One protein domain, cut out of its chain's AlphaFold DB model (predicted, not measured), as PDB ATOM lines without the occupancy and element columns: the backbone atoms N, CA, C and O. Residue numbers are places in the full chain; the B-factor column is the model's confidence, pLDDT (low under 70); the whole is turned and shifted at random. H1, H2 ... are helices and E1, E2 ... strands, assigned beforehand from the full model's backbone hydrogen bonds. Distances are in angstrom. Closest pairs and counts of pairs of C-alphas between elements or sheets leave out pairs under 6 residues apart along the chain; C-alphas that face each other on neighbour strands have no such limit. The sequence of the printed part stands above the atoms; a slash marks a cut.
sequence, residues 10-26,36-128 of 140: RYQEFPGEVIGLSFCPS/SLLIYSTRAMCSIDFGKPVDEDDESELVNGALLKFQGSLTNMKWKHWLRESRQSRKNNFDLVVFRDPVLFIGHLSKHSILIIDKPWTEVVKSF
ATOM      1  N   ARG A  10     183.428 124.302 252.368       67.81
ATOM      2  CA  ARG A  10     184.008 125.361 253.222       67.81
ATOM      3  C   ARG A  10     182.998 126.081 254.128       67.81
ATOM      4  O   ARG A  10     183.375 126.637 255.152       67.81
ATOM      5  N   TYR A  11     181.723 126.093 253.744       72.56
ATOM      6  CA  TYR A  11     180.616 126.629 254.537       72.56
ATOM      7  C   TYR A  11     179.994 125.607 255.476       72.56
ATOM      8  O   TYR A  11     179.487 125.975 256.530       72.56
ATOM      9  N   GLN A  12     180.008 124.334 255.091       77.50
ATOM     10  CA  GLN A  12     179.589 123.248 255.975       77.50
ATOM     11  C   GLN A  12     180.558 123.118 257.156       77.50
ATOM     12  O   GLN A  12     180.140 122.825 258.271       77.50
ATOM     13  N   GLU A  13     181.834 123.427 256.923       77.81
ATOM     14  CA  GLU A  13     182.903 123.463 257.924       77.81
ATOM     15  C   GLU A  13     183.138 124.874 258.499       77.81
ATOM     16  O   GLU A  13     184.246 125.209 258.926       77.81
ATOM     17  N   PHE A  14     182.109 125.734 258.507       84.00
ATOM     18  CA  PHE A  14     182.245 127.104 259.002       84.00
ATOM     19  C   PHE A  14     182.778 127.121 260.453       84.00
ATOM     20  O   PHE A  14     182.230 126.431 261.319       84.00
ATOM     21  N   PRO A  15     183.837 127.897 260.765       87.19
ATOM     22  CA  PRO A  15     184.437 127.876 262.094       87.19
ATOM     23  C   PRO A  15     183.489 128.398 263.177       87.19
ATOM     24  O   PRO A  15     183.286 129.604 263.317       87.19
ATOM     25  N   GLY A  16     182.987 127.493 264.016       87.00
ATOM     26  CA  GLY A  16     182.085 127.813 265.125       87.00
ATOM     27  C   GLY A  16     180.629 128.012 264.695       87.00
ATOM     28  O   GLY A  16     180.297 128.022 263.517       87.00
ATOM     29  N   GLU A  17     179.748 128.175 265.679       91.25
ATOM     30  CA  GLU A  17     178.322 128.396 265.431       91.25
ATOM     31  C   GLU A  17     178.071 129.812 264.897       91.25
ATOM     32  O   GLU A  17     178.636 130.788 265.400       91.25
ATOM     33  N   VAL A  18     177.226 129.933 263.872       93.00
ATOM     34  CA  VAL A  18     176.808 131.234 263.338       93.00
ATOM     35  C   VAL A  18     175.967 131.945 264.395       93.00
ATOM     36  O   VAL A  18     174.886 131.484 264.745       93.00
ATOM     37  N   ILE A  19     176.453 133.088 264.878       94.69
ATOM     38  CA  ILE A  19     175.782 133.879 265.921       94.69
ATOM     39  C   ILE A  19     175.130 135.149 265.375       94.69
ATOM     40  O   ILE A  19     174.405 135.829 266.099       94.69
ATOM     41  N   GLY A  20     175.400 135.508 264.121       95.06
ATOM     42  CA  GLY A  20     174.846 136.718 263.545       95.06
ATOM     43  C   GLY A  20     174.986 136.811 262.037       95.06
ATOM     44  O   GLY A  20     175.752 136.095 261.387       95.06
ATOM     45  N   LEU A  21     174.194 137.723 261.485       94.75
ATOM     46  CA  LEU A  21     174.120 137.999 260.064       94.75
ATOM     47  C   LEU A  21     173.823 139.483 259.839       94.75
ATOM     48  O   LEU A  21     173.143 140.122 260.642       94.75
ATOM     49  N   SER A  22     174.338 140.048 258.753       91.75
ATOM     50  CA  SER A  22     174.169 141.457 258.413       91.75
ATOM     51  C   SER A  22     173.975 141.637 256.914       91.75
ATOM     52  O   SER A  22     174.855 141.314 256.114       91.75
ATOM     53  N   PHE A  23     172.824 142.187 256.532       89.44
ATOM     54  CA  PHE A  23     172.507 142.500 255.142       89.44
ATOM     55  C   PHE A  23     173.254 143.753 254.690       89.44
ATOM     56  O   PHE A  23     173.263 144.768 255.389       89.44
ATOM     57  N   CYS A  24     173.863 143.692 253.508       84.31
ATOM     58  CA  CYS A  24     174.542 144.852 252.947       84.31
ATOM     59  C   CYS A  24     173.501 145.943 252.596       84.31
ATOM     60  O   CYS A  24     172.510 145.626 251.936       84.31
ATOM     61  N   PRO A  25     173.673 147.214 253.006       83.25
ATOM     62  CA  PRO A  25     172.716 148.278 252.708       83.25
ATOM     63  C   PRO A  25     172.650 148.589 251.207       83.25
ATOM     64  O   PRO A  25     173.681 148.754 250.549       83.25
ATOM     65  N   SER A  26     171.438 148.730 250.664       71.19
ATOM     66  CA  SER A  26     171.229 149.207 249.290       71.19
ATOM     67  C   SER A  26     171.637 150.683 249.154       71.19
ATOM     68  O   SER A  26     171.405 151.485 250.058       71.19
ATOM     69  N   SER A  36     173.432 140.738 248.900       83.94
ATOM     70  CA  SER A  36     174.610 140.284 249.637       83.94
ATOM     71  C   SER A  36     174.378 140.265 251.145       83.94
ATOM     72  O   SER A  36     173.824 141.204 251.728       83.94
ATOM     73  N   LEU A  37     174.854 139.198 251.776       88.00
ATOM     74  CA  LEU A  37     174.757 138.937 253.202       88.00
ATOM     75  C   LEU A  37     176.143 138.638 253.766       88.00
ATOM     76  O   LEU A  37     176.882 137.832 253.210       88.00
ATOM     77  N   LEU A  38     176.473 139.242 254.900       89.69
ATOM     78  CA  LEU A  38     177.580 138.791 255.732       89.69
ATOM     79  C   LEU A  38     177.019 137.880 256.824       89.69
ATOM     80  O   LEU A  38     176.082 138.273 257.513       89.69
ATOM     81  N   ILE A  39     177.600 136.704 257.012       92.62
ATOM     82  CA  ILE A  39     177.355 135.865 258.188       92.62
ATOM     83  C   ILE A  39     178.604 135.827 259.059       92.62
ATOM     84  O   ILE A  39     179.716 135.985 258.549       92.62
ATOM     85  N   TYR A  40     178.442 135.618 260.361       93.19
ATOM     86  CA  TYR A  40     179.582 135.494 261.259       93.19
ATOM     87  C   TYR A  40     179.298 134.625 262.487       93.19
ATOM     88  O   TYR A  40     178.185 134.566 263.013       93.19
ATOM     89  N   SER A  41     180.348 133.954 262.945       92.81
ATOM     90  CA  SER A  41     180.470 133.348 264.266       92.81
ATOM     91  C   SER A  41     181.359 134.228 265.150       92.81
ATOM     92  O   SER A  41     181.854 135.281 264.739       92.81
ATOM     93  N   THR A  42     181.649 133.756 266.359       91.00
ATOM     94  CA  THR A  42     182.723 134.328 267.181       91.00
ATOM     95  C   THR A  42     184.114 134.129 266.574       91.00
ATOM     96  O   THR A  42     185.047 134.805 266.997       91.00
ATOM     97  N   ARG A  43     184.288 133.213 265.612       87.94
ATOM     98  CA  ARG A  43     185.599 132.787 265.091       87.94
ATOM     99  C   ARG A  43     185.812 133.067 263.613       87.94
ATOM    100  O   ARG A  43     186.946 132.950 263.164       87.94
ATOM    101  N   ALA A  44     184.776 133.389 262.853       88.75
ATOM    102  CA  ALA A  44     184.910 133.700 261.442       88.75
ATOM    103  C   ALA A  44     183.752 134.561 260.933       88.75
ATOM    104  O   ALA A  44     182.679 134.598 261.529       88.75
ATOM    105  N   MET A  45     183.948 135.208 259.791       90.50
ATOM    106  CA  MET A  45     182.873 135.750 258.966       90.50
ATOM    107  C   MET A  45     183.001 135.270 257.538       90.50
ATOM    108  O   MET A  45     184.079 134.890 257.088       90.50
ATOM    109  N   CYS A  46     181.900 135.352 256.809       87.00
ATOM    110  CA  CYS A  46     181.920 135.136 255.385       87.00
ATOM    111  C   CYS A  46     180.842 135.954 254.668       87.00
ATOM    112  O   CYS A  46     179.736 136.148 255.178       87.00
ATOM    113  N   SER A  47     181.188 136.450 253.479       84.50
ATOM    114  CA  SER A  47     180.283 137.187 252.599       84.50
ATOM    115  C   SER A  47     179.686 136.263 251.541       84.50
ATOM    116  O   SER A  47     180.412 135.596 250.808       84.50
ATOM    117  N   ILE A  48     178.364 136.299 251.409       85.88
ATOM    118  CA  ILE A  48     177.589 135.612 250.375       85.88
ATOM    119  C   ILE A  48     176.955 136.667 249.483       85.88
ATOM    120  O   ILE A  48     176.288 137.575 249.975       85.88
ATOM    121  N   ASP A  49     177.131 136.540 248.178       83.31
ATOM    122  CA  ASP A  49     176.355 137.268 247.182       83.31
ATOM    123  C   ASP A  49     175.395 136.296 246.492       83.31
ATOM    124  O   ASP A  49     175.819 135.440 245.717       83.31
ATOM    125  N   PHE A  50     174.096 136.430 246.768       82.62
ATOM    126  CA  PHE A  50     173.050 135.606 246.155       82.62
ATOM    127  C   PHE A  50     172.869 135.889 244.656       82.62
ATOM    128  O   PHE A  50     172.164 135.147 243.978       82.62
ATOM    129  N   GLY A  51     173.477 136.959 244.130       81.12
ATOM    130  CA  GLY A  51     173.518 137.240 242.695       81.12
ATOM    131  C   GLY A  51     174.616 136.477 241.946       81.12
ATOM    132  O   GLY A  51     174.634 136.509 240.718       81.12
ATOM    133  N   LYS A  52     175.534 135.811 242.657       78.69
ATOM    134  CA  LYS A  52     176.630 135.036 242.063       78.69
ATOM    135  C   LYS A  52     176.362 133.532 242.192       78.69
ATOM    136  O   LYS A  52     175.844 133.105 243.225       78.69
ATOM    137  N   PRO A  53     176.731 132.722 241.181       76.50
ATOM    138  CA  PRO A  53     176.644 131.272 241.284       76.50
ATOM    139  C   PRO A  53     177.574 130.734 242.381       76.50
ATOM    140  O   PRO A  53     178.450 131.436 242.897       76.50
ATOM    141  N   VAL A  54     177.338 129.481 242.755       74.88
ATOM    142  CA  VAL A  54     178.244 128.702 243.596       74.88
ATOM    143  C   VAL A  54     179.239 128.022 242.660       74.88
ATOM    144  O   VAL A  54     178.814 127.246 241.810       74.88
ATOM    145  N   ASP A  55     180.530 128.331 242.776       69.19
ATOM    146  CA  ASP A  55     181.556 127.665 241.968       69.19
ATOM    147  C   ASP A  55     181.758 126.226 242.485       69.19
ATOM    148  O   ASP A  55     182.099 126.025 243.652       69.19
ATOM    149  N   GLU A  56     181.521 125.225 241.630       58.25
ATOM    150  CA  GLU A  56     181.632 123.791 241.966       58.25
ATOM    151  C   GLU A  56     183.094 123.302 242.075       58.25
ATOM    152  O   GLU A  56     183.347 122.248 242.651       58.25
ATOM    153  N   ASP A  57     184.061 124.077 241.566       53.59
ATOM    154  CA  ASP A  57     185.476 123.680 241.416       53.59
ATOM    155  C   ASP A  57     186.367 124.040 242.630       53.59
ATOM    156  O   ASP A  57     187.566 123.774 242.670       53.59
ATOM    157  N   ASP A  58     185.774 124.628 243.671       53.41
ATOM    158  CA  ASP A  58     186.458 125.091 244.890       53.41
ATOM    159  C   ASP A  58     186.675 123.956 245.925       53.41
ATOM    160  O   ASP A  58     186.849 124.183 247.125       53.41
ATOM    161  N   GLU A  59     186.608 122.705 245.461       51.03
ATOM    162  CA  GLU A  59     186.785 121.475 246.242       51.03
ATOM    163  C   GLU A  59     188.264 121.150 246.519       51.03
ATOM    164  O   GLU A  59     188.559 120.331 247.390       51.03
ATOM    165  N   SER A  60     189.207 121.770 245.796       46.25
ATOM    166  CA  SER A  60     190.583 121.260 245.707       46.25
ATOM    167  C   SER A  60     191.664 122.039 246.472       46.25
ATOM    168  O   SER A  60     192.687 121.432 246.788       46.25
ATOM    169  N   GLU A  61     191.488 123.315 246.848       45.47
ATOM    170  CA  GLU A  61     192.646 124.105 247.326       45.47
ATOM    171  C   GLU A  61     192.713 124.479 248.820       45.47
ATOM    172  O   GLU A  61     193.821 124.692 249.315       45.47
ATOM    173  N   LEU A  62     191.624 124.595 249.596       47.00
ATOM    174  CA  LEU A  62     191.698 125.465 250.795       47.00
ATOM    175  C   LEU A  62     191.157 124.928 252.128       47.00
ATOM    176  O   LEU A  62     190.930 125.736 253.029       47.00
ATOM    177  N   VAL A  63     191.105 123.609 252.350       43.88
ATOM    178  CA  VAL A  63     190.971 123.082 253.734       43.88
ATOM    179  C   VAL A  63     192.142 123.573 254.614       43.88
ATOM    180  O   VAL A  63     191.986 123.810 255.807       43.88
ATOM    181  N   ASN A  64     193.302 123.854 254.000       41.31
ATOM    182  CA  ASN A  64     194.470 124.419 254.681       41.31
ATOM    183  C   ASN A  64     194.699 125.919 254.418       41.31
ATOM    184  O   ASN A  64     195.176 126.626 255.300       41.31
ATOM    185  N   GLY A  65     194.369 126.460 253.242       40.75
ATOM    186  CA  GLY A  65     194.769 127.838 252.913       40.75
ATOM    187  C   GLY A  65     193.906 128.949 253.530       40.75
ATOM    188  O   GLY A  65     194.411 130.057 253.717       40.75
ATOM    189  N   ALA A  66     192.654 128.669 253.919       43.75
ATOM    190  CA  ALA A  66     191.844 129.614 254.704       43.75
ATOM    191  C   ALA A  66     192.271 129.646 256.186       43.75
ATOM    192  O   ALA A  66     192.256 130.701 256.823       43.75
ATOM    193  N   LEU A  67     192.732 128.504 256.714       42.62
ATOM    194  CA  LEU A  67     193.234 128.357 258.083       42.62
ATOM    195  C   LEU A  67     194.574 129.091 258.296       42.62
ATOM    196  O   LEU A  67     194.838 129.616 259.377       42.62
ATOM    197  N   LEU A  68     195.419 129.159 257.261       42.22
ATOM    198  CA  LEU A  68     196.808 129.619 257.378       42.22
ATOM    199  C   LEU A  68     197.009 131.143 257.303       42.22
ATOM    200  O   LEU A  68     198.102 131.619 257.612       42.22
ATOM    201  N   LYS A  69     196.005 131.946 256.927       46.34
ATOM    202  CA  LYS A  69     196.234 133.388 256.684       46.34
ATOM    203  C   LYS A  69     196.164 134.295 257.921       46.34
ATOM    204  O   LYS A  69     196.506 135.469 257.805       46.34
ATOM    205  N   PHE A  70     195.785 133.792 259.101       49.16
ATOM    206  CA  PHE A  70     195.530 134.641 260.284       49.16
ATOM    207  C   PHE A  70     196.243 134.220 261.580       49.16
ATOM    208  O   PHE A  70     195.820 134.571 262.679       49.16
ATOM    209  N   GLN A  71     197.387 133.539 261.487       41.34
ATOM    210  CA  GLN A  71     198.146 133.100 262.670       41.34
ATOM    211  C   GLN A  71     198.973 134.215 263.364       41.34
ATOM    212  O   GLN A  71     199.807 133.935 264.223       41.34
ATOM    213  N   GLY A  72     198.771 135.494 263.023       41.00
ATOM    214  CA  GLY A  72     199.545 136.618 263.566       41.00
ATOM    215  C   GLY A  72     198.706 137.602 264.378       41.00
ATOM    216  O   GLY A  72     197.579 137.905 264.010       41.00
ATOM    217  N   SER A  73     199.275 138.165 265.450       42.59
ATOM    218  CA  SER A  73     198.694 139.322 266.145       42.59
ATOM    219  C   SER A  73     198.528 140.487 265.172       42.59
ATOM    220  O   SER A  73     199.525 141.043 264.693       42.59
ATOM    221  N   LEU A  74     197.287 140.824 264.816       50.19
ATOM    222  CA  LEU A  74     197.028 141.934 263.912       50.19
ATOM    223  C   LEU A  74     196.963 143.238 264.694       50.19
ATOM    224  O   LEU A  74     195.973 143.574 265.335       50.19
ATOM    225  N   THR A  75     198.025 144.022 264.557       52.38
ATOM    226  CA  THR A  75     197.958 145.458 264.799       52.38
ATOM    227  C   THR A  75     196.994 146.104 263.796       52.38
ATOM    228  O   THR A  75     196.792 145.609 262.683       52.38
ATOM    229  N   ASN A  76     196.433 147.258 264.156       53.41
ATOM    230  CA  ASN A  76     195.481 148.026 263.339       53.41
ATOM    231  C   ASN A  76     195.978 148.286 261.886       53.41
ATOM    232  O   ASN A  76     195.187 148.400 260.953       53.41
ATOM    233  N   MET A  77     197.301 148.329 261.662       47.84
ATOM    234  CA  MET A  77     197.914 148.443 260.326       47.84
ATOM    235  C   MET A  77     197.768 147.181 259.467       47.84
ATOM    236  O   MET A  77     197.465 147.295 258.277       47.84
ATOM    237  N   LYS A  78     197.955 145.986 260.043       55.34
ATOM    238  CA  LYS A  78     197.823 144.719 259.307       55.34
ATOM    239  C   LYS A  78     196.371 144.472 258.895       55.34
ATOM    240  O   LYS A  78     196.134 144.026 257.777       55.34
ATOM    241  N   TRP A  79     195.410 144.860 259.740       55.72
ATOM    242  CA  TRP A  79     193.980 144.794 259.420       55.72
ATOM    243  C   TRP A  79     193.613 145.676 258.228       55.72
ATOM    244  O   TRP A  79     192.874 145.243 257.350       55.72
ATOM    245  N   LYS A  80     194.152 146.899 258.155       54.69
ATOM    246  CA  LYS A  80     193.917 147.813 257.024       54.69
ATOM    247  C   LYS A  80     194.503 147.280 255.718       54.69
ATOM    248  O   LYS A  80     193.851 147.387 254.681       54.69
ATOM    249  N   HIS A  81     195.707 146.710 255.771       52.38
ATOM    250  CA  HIS A  81     196.330 146.077 254.608       52.38
ATOM    251  C   HIS A  81     195.512 144.872 254.138       52.38
ATOM    252  O   HIS A  81     195.160 144.790 252.965       52.38
ATOM    253  N   TRP A  82     195.108 144.002 255.065       52.41
ATOM    254  CA  TRP A  82     194.287 142.842 254.742       52.41
ATOM    255  C   TRP A  82     192.894 143.231 254.234       52.41
ATOM    256  O   TRP A  82     192.449 142.691 253.233       52.41
ATOM    257  N   LEU A  83     192.219 144.221 254.829       53.75
ATOM    258  CA  LEU A  83     190.937 144.720 254.318       53.75
ATOM    259  C   LEU A  83     191.083 145.268 252.890       53.75
ATOM    260  O   LEU A  83     190.142 145.217 252.102       53.75
ATOM    261  N   ARG A  84     192.254 145.808 252.538       48.97
ATOM    262  CA  ARG A  84     192.573 146.265 251.179       48.97
ATOM    263  C   ARG A  84     192.824 145.095 250.220       48.97
ATOM    264  O   ARG A  84     192.462 145.198 249.052       48.97
ATOM    265  N   GLU A  85     193.381 143.999 250.717       45.25
ATOM    266  CA  GLU A  85     193.671 142.767 249.978       45.25
ATOM    267  C   GLU A  85     192.415 141.891 249.794       45.25
ATOM    268  O   GLU A  85     192.122 141.451 248.687       45.25
ATOM    269  N   SER A  86     191.556 141.764 250.810       47.47
ATOM    270  CA  SER A  86     190.236 141.123 250.699       47.47
ATOM    271  C   SER A  86     189.271 141.931 249.826       47.47
ATOM    272  O   SER A  86     188.453 141.379 249.092       47.47
ATOM    273  N   ARG A  87     189.420 143.264 249.783       47.59
ATOM    274  CA  ARG A  87     188.766 144.116 248.774       47.59
ATOM    275  C   ARG A  87     189.181 143.776 247.339       47.59
ATOM    276  O   ARG A  87     188.370 143.995 246.445       47.59
ATOM    277  N   GLN A  88     190.389 143.252 247.126       38.78
ATOM    278  CA  GLN A  88     190.841 142.727 245.832       38.78
ATOM    279  C   GLN A  88     190.395 141.263 245.617       38.78
ATOM    280  O   GLN A  88     190.080 140.902 244.485       38.78
ATOM    281  N   SER A  89     190.258 140.470 246.694       44.16
ATOM    282  CA  SER A  89     189.684 139.101 246.731       44.16
ATOM    283  C   SER A  89     188.170 139.037 246.482       44.16
ATOM    284  O   SER A  89     187.641 137.992 246.118       44.16
ATOM    285  N   ARG A  90     187.459 140.173 246.579       51.47
ATOM    286  CA  ARG A  90     185.996 140.314 246.385       51.47
ATOM    287  C   ARG A  90     185.440 139.803 245.037       51.47
ATOM    288  O   ARG A  90     184.242 139.937 244.765       51.47
ATOM    289  N   LYS A  91     186.297 139.258 244.171       54.00
ATOM    290  CA  LYS A  91     185.912 138.464 243.005       54.00
ATOM    291  C   LYS A  91     185.165 137.191 243.416       54.00
ATOM    292  O   LYS A  91     184.111 136.944 242.828       54.00
ATOM    293  N   ASN A  92     185.601 136.493 244.464       63.78
ATOM    294  CA  ASN A  92     185.090 135.160 244.790       63.78
ATOM    295  C   ASN A  92     183.903 135.228 245.764       63.78
ATOM    296  O   ASN A  92     183.885 136.038 246.694       63.78
ATOM    297  N   ASN A  93     182.874 134.421 245.508       75.94
ATOM    298  CA  ASN A  93     181.728 134.270 246.406       75.94
ATOM    299  C   ASN A  93     182.110 133.344 247.578       75.94
ATOM    300  O   ASN A  93     182.973 132.482 247.419       75.94
ATOM    301  N   PHE A  94     181.470 133.489 248.742       78.19
ATOM    302  CA  PHE A  94     181.747 132.670 249.935       78.19
ATOM    303  C   PHE A  94     183.206 132.769 250.451       78.19
ATOM    304  O   PHE A  94     183.801 131.753 250.816       78.19
ATOM    305  N   ASP A  95     183.788 133.976 250.471       77.00
ATOM    306  CA  ASP A  95     185.141 134.230 251.005       77.00
ATOM    307  C   ASP A  95     185.157 134.201 252.546       77.00
ATOM    308  O   ASP A  95     184.557 135.061 253.204       77.00
ATOM    309  N   LEU A  96     185.831 133.194 253.109       79.31
ATOM    310  CA  LEU A  96     185.881 132.917 254.542       79.31
ATOM    311  C   LEU A  96     187.038 133.658 255.216       79.31
ATOM    312  O   LEU A  96     188.196 133.562 254.815       79.31
ATOM    313  N   VAL A  97     186.730 134.322 256.324       80.44
ATOM    314  CA  VAL A  97     187.685 135.102 257.109       80.44
ATOM    315  C   VAL A  97     187.667 134.605 258.540       80.44
ATOM    316  O   VAL A  97     186.655 134.745 259.214       80.44
ATOM    317  N   VAL A  98     188.781 134.060 259.021       82.62
ATOM    318  CA  VAL A  98     188.912 133.566 260.399       82.62
ATOM    319  C   VAL A  98     189.448 134.672 261.309       82.62
ATOM    320  O   VAL A  98     190.397 135.376 260.967       82.62
ATOM    321  N   PHE A  99     188.850 134.813 262.485       81.50
ATOM    322  CA  PHE A  99     189.259 135.750 263.519       81.50
ATOM    323  C   PHE A  99     190.276 135.121 264.457       81.50
ATOM    324  O   PHE A  99     190.149 133.968 264.875       81.50
ATOM    325  N   ARG A 100     191.280 135.917 264.825       77.31
ATOM    326  CA  ARG A 100     192.236 135.553 265.867       77.31
ATOM    327  C   ARG A 100     191.607 135.658 267.253       77.31
ATOM    328  O   ARG A 100     191.690 134.718 268.037       77.31
ATOM    329  N   ASP A 101     191.014 136.812 267.530       80.00
ATOM    330  CA  ASP A 101     190.355 137.116 268.792       80.00
ATOM    331  C   ASP A 101     188.836 136.955 268.611       80.00
ATOM    332  O   ASP A 101     188.328 137.235 267.520       80.00
ATOM    333  N   PRO A 102     188.092 136.460 269.620       86.31
ATOM    334  CA  PRO A 102     186.666 136.216 269.459       86.31
ATOM    335  C   PRO A 102     185.913 137.504 269.132       86.31
ATOM    336  O   PRO A 102     186.088 138.506 269.818       86.31
ATOM    337  N   VAL A 103     185.031 137.473 268.140       88.12
ATOM    338  CA  VAL A 103     184.189 138.621 267.779       88.12
ATOM    339  C   VAL A 103     182.844 138.544 268.500       88.12
ATOM    340  O   VAL A 103     182.232 137.478 268.590       88.12
ATOM    341  N   LEU A 104     182.379 139.675 269.036       91.19
ATOM    342  CA  LEU A 104     181.059 139.805 269.661       91.19
ATOM    343  C   LEU A 104     179.986 140.176 268.635       91.19
ATOM    344  O   LEU A 104     178.875 139.651 268.685       91.19
ATOM    345  N   PHE A 105     180.297 141.112 267.738       93.25
ATOM    346  CA  PHE A 105     179.316 141.683 266.822       93.25
ATOM    347  C   PHE A 105     179.952 142.127 265.508       93.25
ATOM    348  O   PHE A 105     181.039 142.706 265.507       93.25
ATOM    349  N   ILE A 106     179.228 141.920 264.406       93.81
ATOM    350  CA  ILE A 106     179.558 142.489 263.101       93.81
ATOM    351  C   ILE A 106     178.298 143.044 262.450       93.81
ATOM    352  O   ILE A 106     177.265 142.381 262.390       93.81
ATOM    353  N   GLY A 107     178.396 144.250 261.903       91.38
ATOM    354  CA  GLY A 107     177.289 144.875 261.194       91.38
ATOM    355  C   GLY A 107     177.757 145.811 260.095       91.38
ATOM    356  O   GLY A 107     178.762 146.504 260.235       91.38
ATOM    357  N   HIS A 108     177.021 145.871 258.993       88.94
ATOM    358  CA  HIS A 108     177.228 146.912 257.997       88.94
ATOM    359  C   HIS A 108     176.846 148.282 258.567       88.94
ATOM    360  O   HIS A 108     175.743 148.468 259.073       88.94
ATOM    361  N   LEU A 109     177.744 149.255 258.422       88.56
ATOM    362  CA  LEU A 109     177.447 150.675 258.651       88.56
ATOM    363  C   LEU A 109     177.017 151.366 257.352       88.56
ATOM    364  O   LEU A 109     176.233 152.307 257.360       88.56
ATOM    365  N   SER A 110     177.563 150.910 256.222       83.94
ATOM    366  CA  SER A 110     177.236 151.382 254.876       83.94
ATOM    367  C   SER A 110     177.561 150.290 253.854       83.94
ATOM    368  O   SER A 110     178.147 149.261 254.195       83.94
ATOM    369  N   LYS A 111     177.279 150.540 252.571       79.56
ATOM    370  CA  LYS A 111     177.656 149.653 251.455       79.56
ATOM    371  C   LYS A 111     179.157 149.312 251.410       79.56
ATOM    372  O   LYS A 111     179.566 148.317 250.812       79.56
ATOM    373  N   HIS A 112     180.008 150.165 251.976       79.31
ATOM    374  CA  HIS A 112     181.464 150.046 251.859       79.31
ATOM    375  C   HIS A 112     182.183 149.920 253.200       79.31
ATOM    376  O   HIS A 112     183.419 149.925 253.226       79.31
ATOM    377  N   SER A 113     181.441 149.800 254.300       82.94
ATOM    378  CA  SER A 113     182.009 149.745 255.641       82.94
ATOM    379  C   SER A 113     181.226 148.803 256.544       82.94
ATOM    380  O   SER A 113     180.003 148.898 256.647       82.94
ATOM    381  N   ILE A 114     181.969 147.961 257.253       88.12
ATOM    382  CA  ILE A 114     181.473 147.100 258.322       88.12
ATOM    383  C   ILE A 114     182.077 147.563 259.651       88.12
ATOM    384  O   ILE A 114     183.221 148.018 259.689       88.12
ATOM    385  N   LEU A 115     181.294 147.467 260.715       90.75
ATOM    386  CA  LEU A 115     181.719 147.577 262.100       90.75
ATOM    387  C   LEU A 115     181.960 146.168 262.629       90.75
ATOM    388  O   LEU A 115     181.089 145.316 262.480       90.75
ATOM    389  N   ILE A 116     183.109 145.952 263.259       89.69
ATOM    390  CA  ILE A 116     183.449 144.720 263.971       89.69
ATOM    391  C   ILE A 116     183.747 145.122 265.413       89.69
ATOM    392  O   ILE A 116     184.496 146.073 265.642       89.69
ATOM    393  N   ILE A 117     183.125 144.435 266.365       90.56
ATOM    394  CA  ILE A 117     183.359 144.616 267.797       90.56
ATOM    395  C   ILE A 117     183.936 143.314 268.333       90.56
ATOM    396  O   ILE A 117     183.239 142.297 268.396       90.56
ATOM    397  N   ASP A 118     185.199 143.365 268.733       86.31
ATOM    398  CA  ASP A 118     185.886 142.232 269.336       86.31
ATOM    399  C   ASP A 118     185.403 142.000 270.773       86.31
ATOM    400  O   ASP A 118     184.918 142.899 271.465       86.31
ATOM    401  N   LYS A 119     185.555 140.763 271.234       81.38
ATOM    402  CA  LYS A 119     185.307 140.332 272.604       81.38
ATOM    403  C   LYS A 119     186.648 139.958 273.238       81.38
ATOM    404  O   LYS A 119     187.050 138.795 273.152       81.38
ATOM    405  N   PRO A 120     187.347 140.895 273.905       74.50
ATOM    406  CA  PRO A 120     188.675 140.655 274.464       74.50
ATOM    407  C   PRO A 120     188.588 139.863 275.778       74.50
ATOM    408  O   PRO A 120     189.161 140.243 276.797       74.50
ATOM    409  N   TRP A 121     187.864 138.740 275.790       73.31
ATOM    410  CA  TRP A 121     187.708 137.897 276.977       73.31
ATOM    411  C   TRP A 121     189.047 137.499 277.580       73.31
ATOM    412  O   TRP A 121     189.162 137.408 278.793       73.31
ATOM    413  N   THR A 122     190.068 137.295 276.753       71.56
ATOM    414  CA  THR A 122     191.415 136.980 277.222       71.56
ATOM    415  C   THR A 122     192.009 138.106 278.067       71.56
ATOM    416  O   THR A 122     192.714 137.824 279.029       71.56
ATOM    417  N   GLU A 123     191.730 139.370 277.753       76.75
ATOM    418  CA  GLU A 123     192.178 140.511 278.561       76.75
ATOM    419  C   GLU A 123     191.369 140.620 279.853       76.75
ATOM    420  O   GLU A 123     191.945 140.798 280.922       76.75
ATOM    421  N   VAL A 124     190.053 140.401 279.779       77.62
ATOM    422  CA  VAL A 124     189.177 140.377 280.962       77.62
ATOM    423  C   VAL A 124     189.592 139.266 281.929       77.62
ATOM    424  O   VAL A 124     189.738 139.510 283.122       77.62
ATOM    425  N   VAL A 125     189.865 138.058 281.430       76.12
ATOM    426  CA  VAL A 125     190.312 136.929 282.261       76.12
ATOM    427  C   VAL A 125     191.664 137.216 282.913       76.12
ATOM    428  O   VAL A 125     191.866 136.861 284.069       76.12
ATOM    429  N   LYS A 126     192.577 137.891 282.205       79.06
ATOM    430  CA  LYS A 126     193.864 138.324 282.772       79.06
ATOM    431  C   LYS A 126     193.719 139.392 283.855       79.06
ATOM    432  O   LYS A 126     194.626 139.524 284.665       79.06
ATOM    433  N   SER A 127     192.627 140.156 283.850       81.06
ATOM    434  CA  SER A 127     192.371 141.188 284.860       81.06
ATOM    435  C   SER A 127     191.825 140.638 286.178       81.06
ATOM    436  O   SER A 127     191.702 141.390 287.139       81.06
ATOM    437  N   PHE A 128     191.482 139.349 286.245       81.44
ATOM    438  CA  PHE A 128     191.045 138.749 287.498       81.44
ATOM    439  C   PHE A 128     192.226 138.598 288.465       81.44
ATOM    440  O   PHE A 128     193.220 137.950 288.145       81.44
TER     441      PHE A 128
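What this domain is: This is residues 10 to 26 and 36 to 128 of the 140 residues of an uncharacterized protein of Gossypium laxum (UniProt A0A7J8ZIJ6). A small sandwich, two sheets only partly face to face: the twisted four-stranded sheet E1 to E4 has the hairpin E5 and E6 over one face, with E5 near E1. H1 lies off the E4 edge, apart from both E5 and E6, with its residues 76 to 81 standing free, and after E6 the tail sticks out with residues 123 to 128; without the free stretches, residues 75 to 81 and 123 to 128, the body spans 38 by 34 by 26 A. The printed part has 110 residues, with two named helices and six named strands in the order E1 E2 E3 H1 E4 E5 E6 H2. The larger sheet runs E1 - E2 - E3 - E4, and both sheets are antiparallel. The class is mixed, helices and strands; the whole is compact, with a radius of gyration of the C-alphas of 14.6 A and spans of 49 by 34 by 28 A.

How they stand to each other: E1, residues 18 to 23, is an edge strand, antiparallel to E2, residues 36 to 41, with N 22 and O 38 at 2.8 A. E2 forms a hairpin with E3, residues 44 to 49, where N 39 and O 46 are 2.9 A apart. E3 is antiparallel to the other edge strand, E4, residues 95 to 98, with N 45 and O 97 at 2.8 A. This sheet is twisted, its C-alphas up to 4.1 A off the best plane. H1, residues 76 to 89, is not on it; the closest C-alphas of H1 and E4, Ser 89 and Asp 95, are 7.9 A apart. E5, residues 103 to 110, and E6, residues 113 to 118, form a hairpin, with N 107 and O 115 at 3.0 A. The best planes of the two sheets of the sandwich are 39 degrees apart. The closest C-alphas of E1 and E5, Ser 22 and Gly 107, are 5.4 A apart. H2, residues 121 to 126, is apart from H1 and E5. In H1 and H2 every O i to N i+4 pair is within hydrogen-bond range.

Where its parts are: E1 begins at C-alpha 18, (176.808, 131.234, 263.338), and measures 14.6 A; E2 measures 17.2 A and E3 17.0 A. H1 begins at C-alpha 76, (195.481, 148.026, 263.339), and measures 19.7 A. E4 measures 10.1 A, E5 19.4 A and E6 16.1 A. H2, 8.5 A long, ends at C-alpha 126, (193.864, 138.324, 282.772).

The domain as a whole: The C-alphas of Pro 53 and Phe 128, the two farthest apart, are 49.0 A apart. Residues 27 to 35 are not printed; C-alphas 26 and 36 are 9.5 A apart across this cut. The link from E3 to H1, residues 50 to 75, is long. The mean pLDDT of the printed part is 72.0, and residue 10 and residues 55 to 92 are under 70.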